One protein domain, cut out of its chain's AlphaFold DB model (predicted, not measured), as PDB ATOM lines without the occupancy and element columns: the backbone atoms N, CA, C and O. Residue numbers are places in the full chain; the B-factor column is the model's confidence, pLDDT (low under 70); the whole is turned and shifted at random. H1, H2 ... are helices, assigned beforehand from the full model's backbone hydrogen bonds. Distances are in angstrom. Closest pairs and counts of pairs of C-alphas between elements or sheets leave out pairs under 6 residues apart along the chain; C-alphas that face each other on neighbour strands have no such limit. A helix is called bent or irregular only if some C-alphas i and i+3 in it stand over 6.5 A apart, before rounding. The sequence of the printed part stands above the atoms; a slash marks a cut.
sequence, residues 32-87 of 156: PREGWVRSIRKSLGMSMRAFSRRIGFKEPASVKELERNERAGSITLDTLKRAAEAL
ATOM      1  N   PRO A  32     142.798  70.909 143.642       91.88
ATOM      2  CA  PRO A  32     142.151  70.085 144.653       91.88
ATOM      3  C   PRO A  32     142.882  68.752 144.861       91.88
ATOM      4  O   PRO A  32     143.202  68.048 143.904       91.88
ATOM      5  N   ARG A  33     143.076  68.342 146.125       89.50
ATOM      6  CA  ARG A  33     143.792  67.093 146.487       89.50
ATOM      7  C   ARG A  33     143.201  65.828 145.858       89.50
ATOM      8  O   ARG A  33     143.897  64.826 145.692       89.50
ATOM      9  N   GLU A  34     141.902  65.857 145.587       91.44
ATOM     10  CA  GLU A  34     141.145  64.737 145.035       91.44
ATOM     11  C   GLU A  34     140.941  64.821 143.509       91.44
ATOM     12  O   GLU A  34     140.328  63.905 142.965       91.44
ATOM     13  N   GLY A  35     141.462  65.858 142.839       94.19
ATOM     14  CA  GLY A  35     141.193  66.166 141.429       94.19
ATOM     15  C   GLY A  35     140.007  67.121 141.246       94.19
ATOM     16  O   GLY A  35     139.112  67.187 142.095       94.19
ATOM     17  N   TRP A  36     139.994  67.871 140.141       95.88
ATOM     18  CA  TRP A  36     138.921  68.814 139.815       95.88
ATOM     19  C   TRP A  36     137.595  68.092 139.625       95.88
ATOM     20  O   TRP A  36     136.587  68.509 140.200       95.88
ATOM     21  N   VAL A  37     137.594  66.974 138.892       96.88
ATOM     22  CA  VAL A  37     136.361  66.243 138.571       96.88
ATOM     23  C   VAL A  37     135.676  65.767 139.846       96.88
ATOM     24  O   VAL A  37     134.483  66.005 140.050       96.88
ATOM     25  N   ARG A  38     136.433  65.133 140.751       97.38
ATOM     26  CA  ARG A  38     135.882  64.604 142.004       97.38
ATOM     27  C   ARG A  38     135.404  65.712 142.934       97.38
ATOM     28  O   ARG A  38     134.337  65.572 143.535       97.38
ATOM     29  N   SER A  39     136.180  66.787 143.061       96.69
ATOM     30  CA  SER A  39     135.836  67.924 143.913       96.69
ATOM     31  C   SER A  39     134.568  68.624 143.434       96.69
ATOM     32  O   SER A  39     133.643  68.774 144.228       96.69
ATOM     33  N   ILE A  40     134.470  68.959 142.146       96.75
ATOM     34  CA  ILE A  40     133.276  69.601 141.577       96.75
ATOM     35  C   ILE A  40     132.066  68.669 141.697       96.75
ATOM     36  O   ILE A  40     131.030  69.073 142.224       96.75
ATOM     37  N   ARG A  41     132.202  67.390 141.314       97.31
ATOM     38  CA  ARG A  41     131.109  66.409 141.417       97.31
ATOM     39  C   ARG A  41     130.557  66.309 142.841       97.31
ATOM     40  O   ARG A  41     129.341  66.262 143.026       97.31
ATOM     41  N   LYS A  42     131.437  66.245 143.848       96.88
ATOM     42  CA  LYS A  42     131.036  66.197 145.261       96.88
ATOM     43  C   LYS A  42     130.362  67.493 145.710       96.88
ATOM     44  O   LYS A  42     129.339  67.403 146.380       96.88
ATOM     45  N   SER A  43     130.887  68.656 145.326       96.44
ATOM     46  CA  SER A  43     130.289  69.959 145.654       96.44
ATOM     47  C   SER A  43     128.893  70.132 145.053       96.44
ATOM     48  O   SER A  43     128.025  70.719 145.687       96.44
ATOM     49  N   LEU A  44     128.648  69.556 143.873       96.44
ATOM     50  CA  LEU A  44     127.324  69.509 143.243       96.44
ATOM     51  C   LEU A  44     126.387  68.445 143.855       96.44
ATOM     52  O   LEU A  44     125.270  68.263 143.380       96.44
ATOM     53  N   GLY A  45     126.833  67.682 144.861       96.75
ATOM     54  CA  GLY A  45     126.047  66.605 145.470       96.75
ATOM     55  C   GLY A  45     125.809  65.399 144.550       96.75
ATOM     56  O   GLY A  45     124.947  64.561 144.825       96.75
ATOM     57  N   MET A  46     126.559  65.267 143.450       96.00
ATOM     58  CA  MET A  46     126.347  64.202 142.471       96.00
ATOM     59  C   MET A  46     126.967  62.876 142.928       96.00
ATOM     60  O   MET A  46     128.170  62.767 143.187       96.00
ATOM     61  N   SER A  47     126.166  61.808 142.942       96.25
ATOM     62  CA  SER A  47     126.685  60.443 143.118       96.25
ATOM     63  C   SER A  47     127.483  59.979 141.892       96.25
ATOM     64  O   SER A  47     127.249  60.439 140.773       96.25
ATOM     65  N   MET A  48     128.379  58.999 142.067       96.00
ATOM     66  CA  MET A  48     129.111  58.392 140.941       96.00
ATOM     67  C   MET A  48     128.167  57.813 139.881       96.00
ATOM     68  O   MET A  48     128.445  57.916 138.696       96.00
ATOM     69  N   ARG A  49     127.024  57.249 140.295       96.38
ATOM     70  CA  ARG A  49     126.014  56.708 139.374       96.38
ATOM     71  C   ARG A  49     125.286  57.810 138.594       96.38
ATOM     72  O   ARG A  49     124.938  57.610 137.437       96.38
ATOM     73  N   ALA A  50     125.026  58.960 139.214       96.44
ATOM     74  CA  ALA A  50     124.436  60.096 138.509       96.44
ATOM     75  C   ALA A  50     125.418  60.663 137.478       96.44
ATOM     76  O   ALA A  50     125.053  60.842 136.318       96.44
ATOM     77  N   PHE A  51     126.673  60.852 137.883       97.25
ATOM     78  CA  PHE A  51     127.708  61.367 136.997       97.25
ATOM     79  C   PHE A  51     128.052  60.392 135.861       97.25
ATOM     80  O   PHE A  51     128.201  60.823 134.722       97.25
ATOM     81  N   SER A  52     128.077  59.078 136.125       96.38
ATOM     82  CA  SER A  52     128.321  58.066 135.089       96.38
ATOM     83  C   SER A  52     127.268  58.130 133.984       96.38
ATOM     84  O   SER A  52     127.617  58.095 132.811       96.38
ATOM     85  N   ARG A  53     125.987  58.309 134.335       95.69
ATOM     86  CA  ARG A  53     124.925  58.504 133.337       95.69
ATOM     87  C   ARG A  53     125.118  59.788 132.537       95.69
ATOM     88  O   ARG A  53     124.913  59.770 131.331       95.69
ATOM     89  N   ARG A  54     125.527  60.876 133.195       95.19
ATOM     90  CA  ARG A  54     125.713  62.185 132.558       95.19
ATOM     91  C   ARG A  54     126.864  62.194 131.545       95.19
ATOM     92  O   ARG A  54     126.710  62.762 130.475       95.19
ATOM     93  N   ILE A  55     127.973  61.516 131.846       94.69
ATOM     94  CA  ILE A  55     129.132  61.395 130.939       94.69
ATOM     95  C   ILE A  55     128.986  60.259 129.896       94.69
ATOM     96  O   ILE A  55     129.819  60.118 128.994       94.69
ATOM     97  N   GLY A  56     127.940  59.430 130.018       93.25
ATOM     98  CA  GLY A  56     127.655  58.306 129.115       93.25
ATOM     99  C   GLY A  56     128.390  56.999 129.444       93.25
ATOM    100  O   GLY A  56     128.541  56.137 128.580       93.25
ATOM    101  N   PHE A  57     128.864  56.823 130.678       93.38
ATOM    102  CA  PHE A  57     129.444  55.563 131.145       93.38
ATOM    103  C   PHE A  57     128.369  54.569 131.588       93.38
ATOM    104  O   PHE A  57     127.448  54.906 132.335       93.38
ATOM    105  N   LYS A  58     128.540  53.307 131.174       89.00
ATOM    106  CA  LYS A  58     127.645  52.200 131.540       89.00
ATOM    107  C   LYS A  58     127.743  51.845 133.026       89.00
ATOM    108  O   LYS A  58     126.738  51.515 133.646       89.00
ATOM    109  N   GLU A  59     128.937  51.956 133.606       92.81
ATOM    110  CA  GLU A  59     129.215  51.518 134.972       92.81
ATOM    111  C   GLU A  59     129.695  52.677 135.863       92.81
ATOM    112  O   GLU A  59     130.588  53.433 135.472       92.81
ATOM    113  N   PRO A  60     129.190  52.806 137.108       91.44
ATOM    114  CA  PRO A  60     129.710  53.783 138.070       91.44
ATOM    115  C   PRO A  60     131.195  53.582 138.413       91.44
ATOM    116  O   PRO A  60     131.861  54.526 138.835       91.44
ATOM    117  N   ALA A  61     131.727  52.369 138.224       93.56
ATOM    118  CA  ALA A  61     133.143  52.062 138.416       93.56
ATOM    119  C   ALA A  61     134.051  52.873 137.474       93.56
ATOM    120  O   ALA A  61     135.123  53.307 137.897       93.56
ATOM    121  N   SER A  62     133.593  53.180 136.255       94.44
ATOM    122  CA  SER A  62     134.334  54.005 135.294       94.44
ATOM    123  C   SER A  62     134.548  55.439 135.789       94.44
ATOM    124  O   SER A  62     135.577  56.038 135.500       94.44
ATOM    125  N   VAL A  63     133.631  55.986 136.601       96.19
ATOM    126  CA  VAL A  63     133.829  57.297 137.252       96.19
ATOM    127  C   VAL A  63     134.949  57.227 138.283       96.19
ATOM    128  O   VAL A  63     135.794  58.115 138.336       96.19
ATOM    129  N   LYS A  64     134.986  56.162 139.089       95.12
ATOM    130  CA  LYS A  64     136.049  55.965 140.083       95.12
ATOM    131  C   LYS A  64     137.421  55.849 139.413       95.12
ATOM    132  O   LYS A  64     138.397  56.385 139.929       95.12
ATOM    133  N   GLU A  65     137.495  55.149 138.284       95.50
ATOM    134  CA  GLU A  65     138.712  55.052 137.482       95.50
ATOM    135  C   GLU A  65     139.106  56.391 136.857       95.50
ATOM    136  O   GLU A  65     140.267  56.776 136.963       95.50
ATOM    137  N   LEU A  66     138.152  57.135 136.293       96.31
ATOM    138  CA  LEU A  66     138.389  58.470 135.750       96.31
ATOM    139  C   LEU A  66     138.982  59.409 136.810       96.31
ATOM    140  O   LEU A  66     140.036  59.994 136.577       96.31
ATOM    141  N   GLU A  67     138.368  59.496 137.992       96.50
ATOM    142  CA  GLU A  67     138.860  60.329 139.103       96.50
ATOM    143  C   GLU A  67     140.249  59.886 139.590       96.50
ATOM    144  O   GLU A  67     141.100  60.708 139.934       96.50
ATOM    145  N   ARG A  68     140.506  58.573 139.608       96.38
ATOM    146  CA  ARG A  68     141.823  58.025 139.957       96.38
ATOM    147  C   ARG A  68     142.875  58.410 138.918       96.38
ATOM    148  O   ARG A  68     143.977  58.790 139.304       96.38
ATOM    149  N   ASN A  69     142.546  58.307 137.633       96.38
ATOM    150  CA  ASN A  69     143.462  58.601 136.534       96.38
ATOM    151  C   ASN A  69     143.742  60.106 136.424       96.38
ATOM    152  O   ASN A  69     144.876  60.485 136.144       96.38
ATOM    153  N   GLU A  70     142.756  60.968 136.709       96.12
ATOM    154  CA  GLU A  70     142.966  62.417 136.831       96.12
ATOM    155  C   GLU A  70     143.999  62.716 137.916       96.12
ATOM    156  O   GLU A  70     145.019  63.349 137.653       96.12
ATOM    157  N   ARG A  71     143.782  62.185 139.125       94.94
ATOM    158  CA  ARG A  71     144.709  62.370 140.246       94.94
ATOM    159  C   ARG A  71     146.107  61.811 139.956       94.94
ATOM    160  O   ARG A  71     147.090  62.355 140.446       94.94
ATOM    161  N   ALA A  72     146.193  60.718 139.201       94.56
ATOM    162  CA  ALA A  72     147.458  60.105 138.806       94.56
ATOM    163  C   ALA A  72     148.152  60.826 137.634       94.56
ATOM    164  O   ALA A  72     149.289  60.487 137.315       94.56
ATOM    165  N   GLY A  73     147.489  61.783 136.973       93.31
ATOM    166  CA  GLY A  73     148.009  62.445 135.774       93.31
ATOM    167  C   GLY A  73     148.063  61.544 134.533       93.31
ATOM    168  O   GLY A  73     148.745  61.879 133.570       93.31
ATOM    169  N   SER A  74     147.368  60.403 134.544       96.19
ATOM    170  CA  SER A  74     147.313  59.441 133.430       96.19
ATOM    171  C   SER A  74     146.036  59.557 132.590       96.19
ATOM    172  O   SER A  74     145.834  58.786 131.652       96.19
ATOM    173  N   ILE A  75     145.152  60.500 132.928       95.75
ATOM    174  CA  ILE A  75     143.927  60.767 132.174       95.75
ATOM    175  C   ILE A  75     144.234  61.420 130.821       95.75
ATOM    176  O   ILE A  75     145.129  62.254 130.698       95.75
ATOM    177  N   THR A  76     143.454  61.070 129.799       95.50
ATOM    178  CA  THR A  76     143.526  61.756 128.503       95.50
ATOM    179  C   THR A  76     142.819  63.112 128.567       95.50
ATOM    180  O   THR A  76     141.816  63.264 129.271       95.50
ATOM    181  N   LEU A  77     143.294  64.089 127.789       96.12
ATOM    182  CA  LEU A  77     142.639  65.401 127.692       96.12
ATOM    183  C   LEU A  77     141.199  65.292 127.175       96.12
ATOM    184  O   LEU A  77     140.334  66.015 127.653       96.12
ATOM    185  N   ASP A  78     140.923  64.360 126.260       95.81
ATOM    186  CA  ASP A  78     139.572  64.118 125.742       95.81
ATOM    187  C   ASP A  78     138.609  63.661 126.848       95.81
ATOM    188  O   ASP A  78     137.525  64.217 127.025       95.81
ATOM    189  N   THR A  79     139.036  62.695 127.666       95.06
ATOM    190  CA  THR A  79     138.222  62.209 128.788       95.06
ATOM    191  C   THR A  79     137.997  63.302 129.828       95.06
ATOM    192  O   THR A  79     136.887  63.437 130.343       95.06
ATOM    193  N   LEU A  80     139.026  64.103 130.123       96.19
ATOM    194  CA  LEU A  80     138.908  65.217 131.057       96.19
ATOM    195  C   LEU A  80     137.978  66.315 130.515       96.19
ATOM    196  O   LEU A  80     137.172  66.850 131.271       96.19
ATOM    197  N   LYS A  81     138.020  66.591 129.205       97.00
ATOM    198  CA  LYS A  81     137.121  67.542 128.539       97.00
ATOM    199  C   LYS A  81     135.667  67.088 128.635       97.00
ATOM    200  O   LYS A  81     134.823  67.847 129.093       97.00
ATOM    201  N   ARG A  82     135.386  65.824 128.304       96.31
ATOM    202  CA  ARG A  82     134.045  65.232 128.451       96.31
ATOM    203  C   ARG A  82     133.544  65.269 129.893       96.31
ATOM    204  O   ARG A  82     132.355  65.462 130.131       96.31
ATOM    205  N   ALA A  83     134.437  65.058 130.860       96.69
ATOM    206  CA  ALA A  83     134.098  65.158 132.275       96.69
ATOM    207  C   ALA A  83     133.746  66.595 132.677       96.69
ATOM    208  O   ALA A  83     132.772  66.781 133.400       96.69
ATOM    209  N   ALA A  84     134.500  67.586 132.191       97.19
ATOM    210  CA  ALA A  84     134.225  69.000 132.419       97.19
ATOM    211  C   ALA A  84     132.869  69.407 131.816       97.19
ATOM    212  O   ALA A  84     132.019  69.919 132.539       97.19
ATOM    213  N   GLU A  85     132.601  69.047 130.556       96.62
ATOM    214  CA  GLU A  85     131.310  69.297 129.892       96.62
ATOM    215  C   GLU A  85     130.140  68.672 130.675       96.62
ATOM    216  O   GLU A  85     129.117  69.310 130.920       96.62
ATOM    217  N   ALA A  86     130.305  67.437 131.162       96.50
ATOM    218  CA  ALA A  86     129.316  66.765 132.006       96.50
ATOM    219  C   ALA A  86     129.168  67.382 133.415       96.50
ATOM    220  O   ALA A  86     128.256  67.009 134.154       96.50
ATOM    221  N   LEU A  87     130.044  68.296 133.821       96.81
ATOM    222  CA  LEU A  87     129.966  69.042 135.079       96.81
ATOM    223  C   LEU A  87     129.558  70.509 134.874       96.81
ATOM    224  O   LEU A  87     129.599  71.259 135.843       96.81
TER     225      LEU A  87
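What this domain is: This is residues 32 to 87 of the 156 residues of the protein "Mobile mystery protein A" of Gammaproteobacteria bacterium (UniProt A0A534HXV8). Three helices, H1, H3 and H4, have their centres at the corners of a triangle, and the short helix H2 sits across one end of it, close to the last part of H1, the first part of H3 and the last part of H4. H1 and H4 run nearly the same way on two sides of the group, while the longest helix, H3, slants steeply to both, and the contacts between these three are few. The printed part has 56 residues with four named helices, in the order H1, H2, H3, H4 along the chain, and no named strand; the class is all helix, with 38 residues in the named helices. The whole is compact, with a radius of gyration of the C-alphas of 9.9 A, and its outline is rounded, with spans of 24 by 21 by 19 A.

How they stand to each other: Begin with H3, residues 60 to 72, the longest helix. Look first at its residues 60 to 64, with which alone it touches H2, residues 48 to 55. There you will find 10 pairs of C-alphas within 8 A, and the closest, those of Arg 49 and Pro 60, are 4.9 A apart. The lines of H2 and H3 stand about perpendicular, at 83 degrees. Go on along H3 to residues 67 to 70, with which alone it touches H1, residues 36 to 43. H1 and H3 only just touch, with 3 pairs of C-alphas within 8 A; the closest C-alphas are those of Arg 38 and Glu 67, 6.0 A apart. They run opposite ways at a steep tilt of 53 degrees. H4, residues 77 to 85, touches no helix but is near each of the other three. It is close to H3 but not clearly touching, the closest C-alphas being those of Glu 70 and Leu 80 at 7.6 A; they run opposite ways at a steep tilt of 60 degrees. Now look at Ala 83 in H4: its C-alpha is 6.4 A from that of Ile 55, the closest pair of H2 and H4, and 6.8 A from that of Val 37, the closest pair of H1 and H4. H4 stands about perpendicular to H2, at 78 degrees, and runs the same way as H1 at a shallow tilt of 21 degrees. H1 and H2 are close but not clearly touching, with the C-alphas of Arg 41 and Phe 51 the closest at 7.5 A. Read the backbone O and N atoms and you will find each O i to N i+4 pair within hydrogen-bond range in H1, H2 and H4, and 8 of 9 in H3.

Where its parts are: Find C-alpha 60 at (129.710, 53.783, 138.070); from there H3 runs 18.9 A to C-alpha 72 at (147.458, 60.105, 138.806). H1 begins at C-alpha 36, at (138.921, 68.814, 139.815), and measures 10.5 A to C-alpha 43. H2 measures 10.4 A from C-alpha 48 to C-alpha 55. H4 measures 12.2 A from C-alpha 77 and ends at C-alpha 85, at (131.310, 69.297, 129.892). None of the four helices is bent or irregular.

The domain as a whole: The two C-alphas farthest apart are those of Arg 33 and Lys 58, at 26.6 A, and the first and last printed C-alphas, of Pro 32 and Leu 87, are 15.5 A apart. The links from H1 to H2, from H2 to H3 and from H3 to H4 are tight, with 4 residues in each. The printed part has no cut. Its mean pLDDT is 95.4, and no printed residue is under 70 in this model.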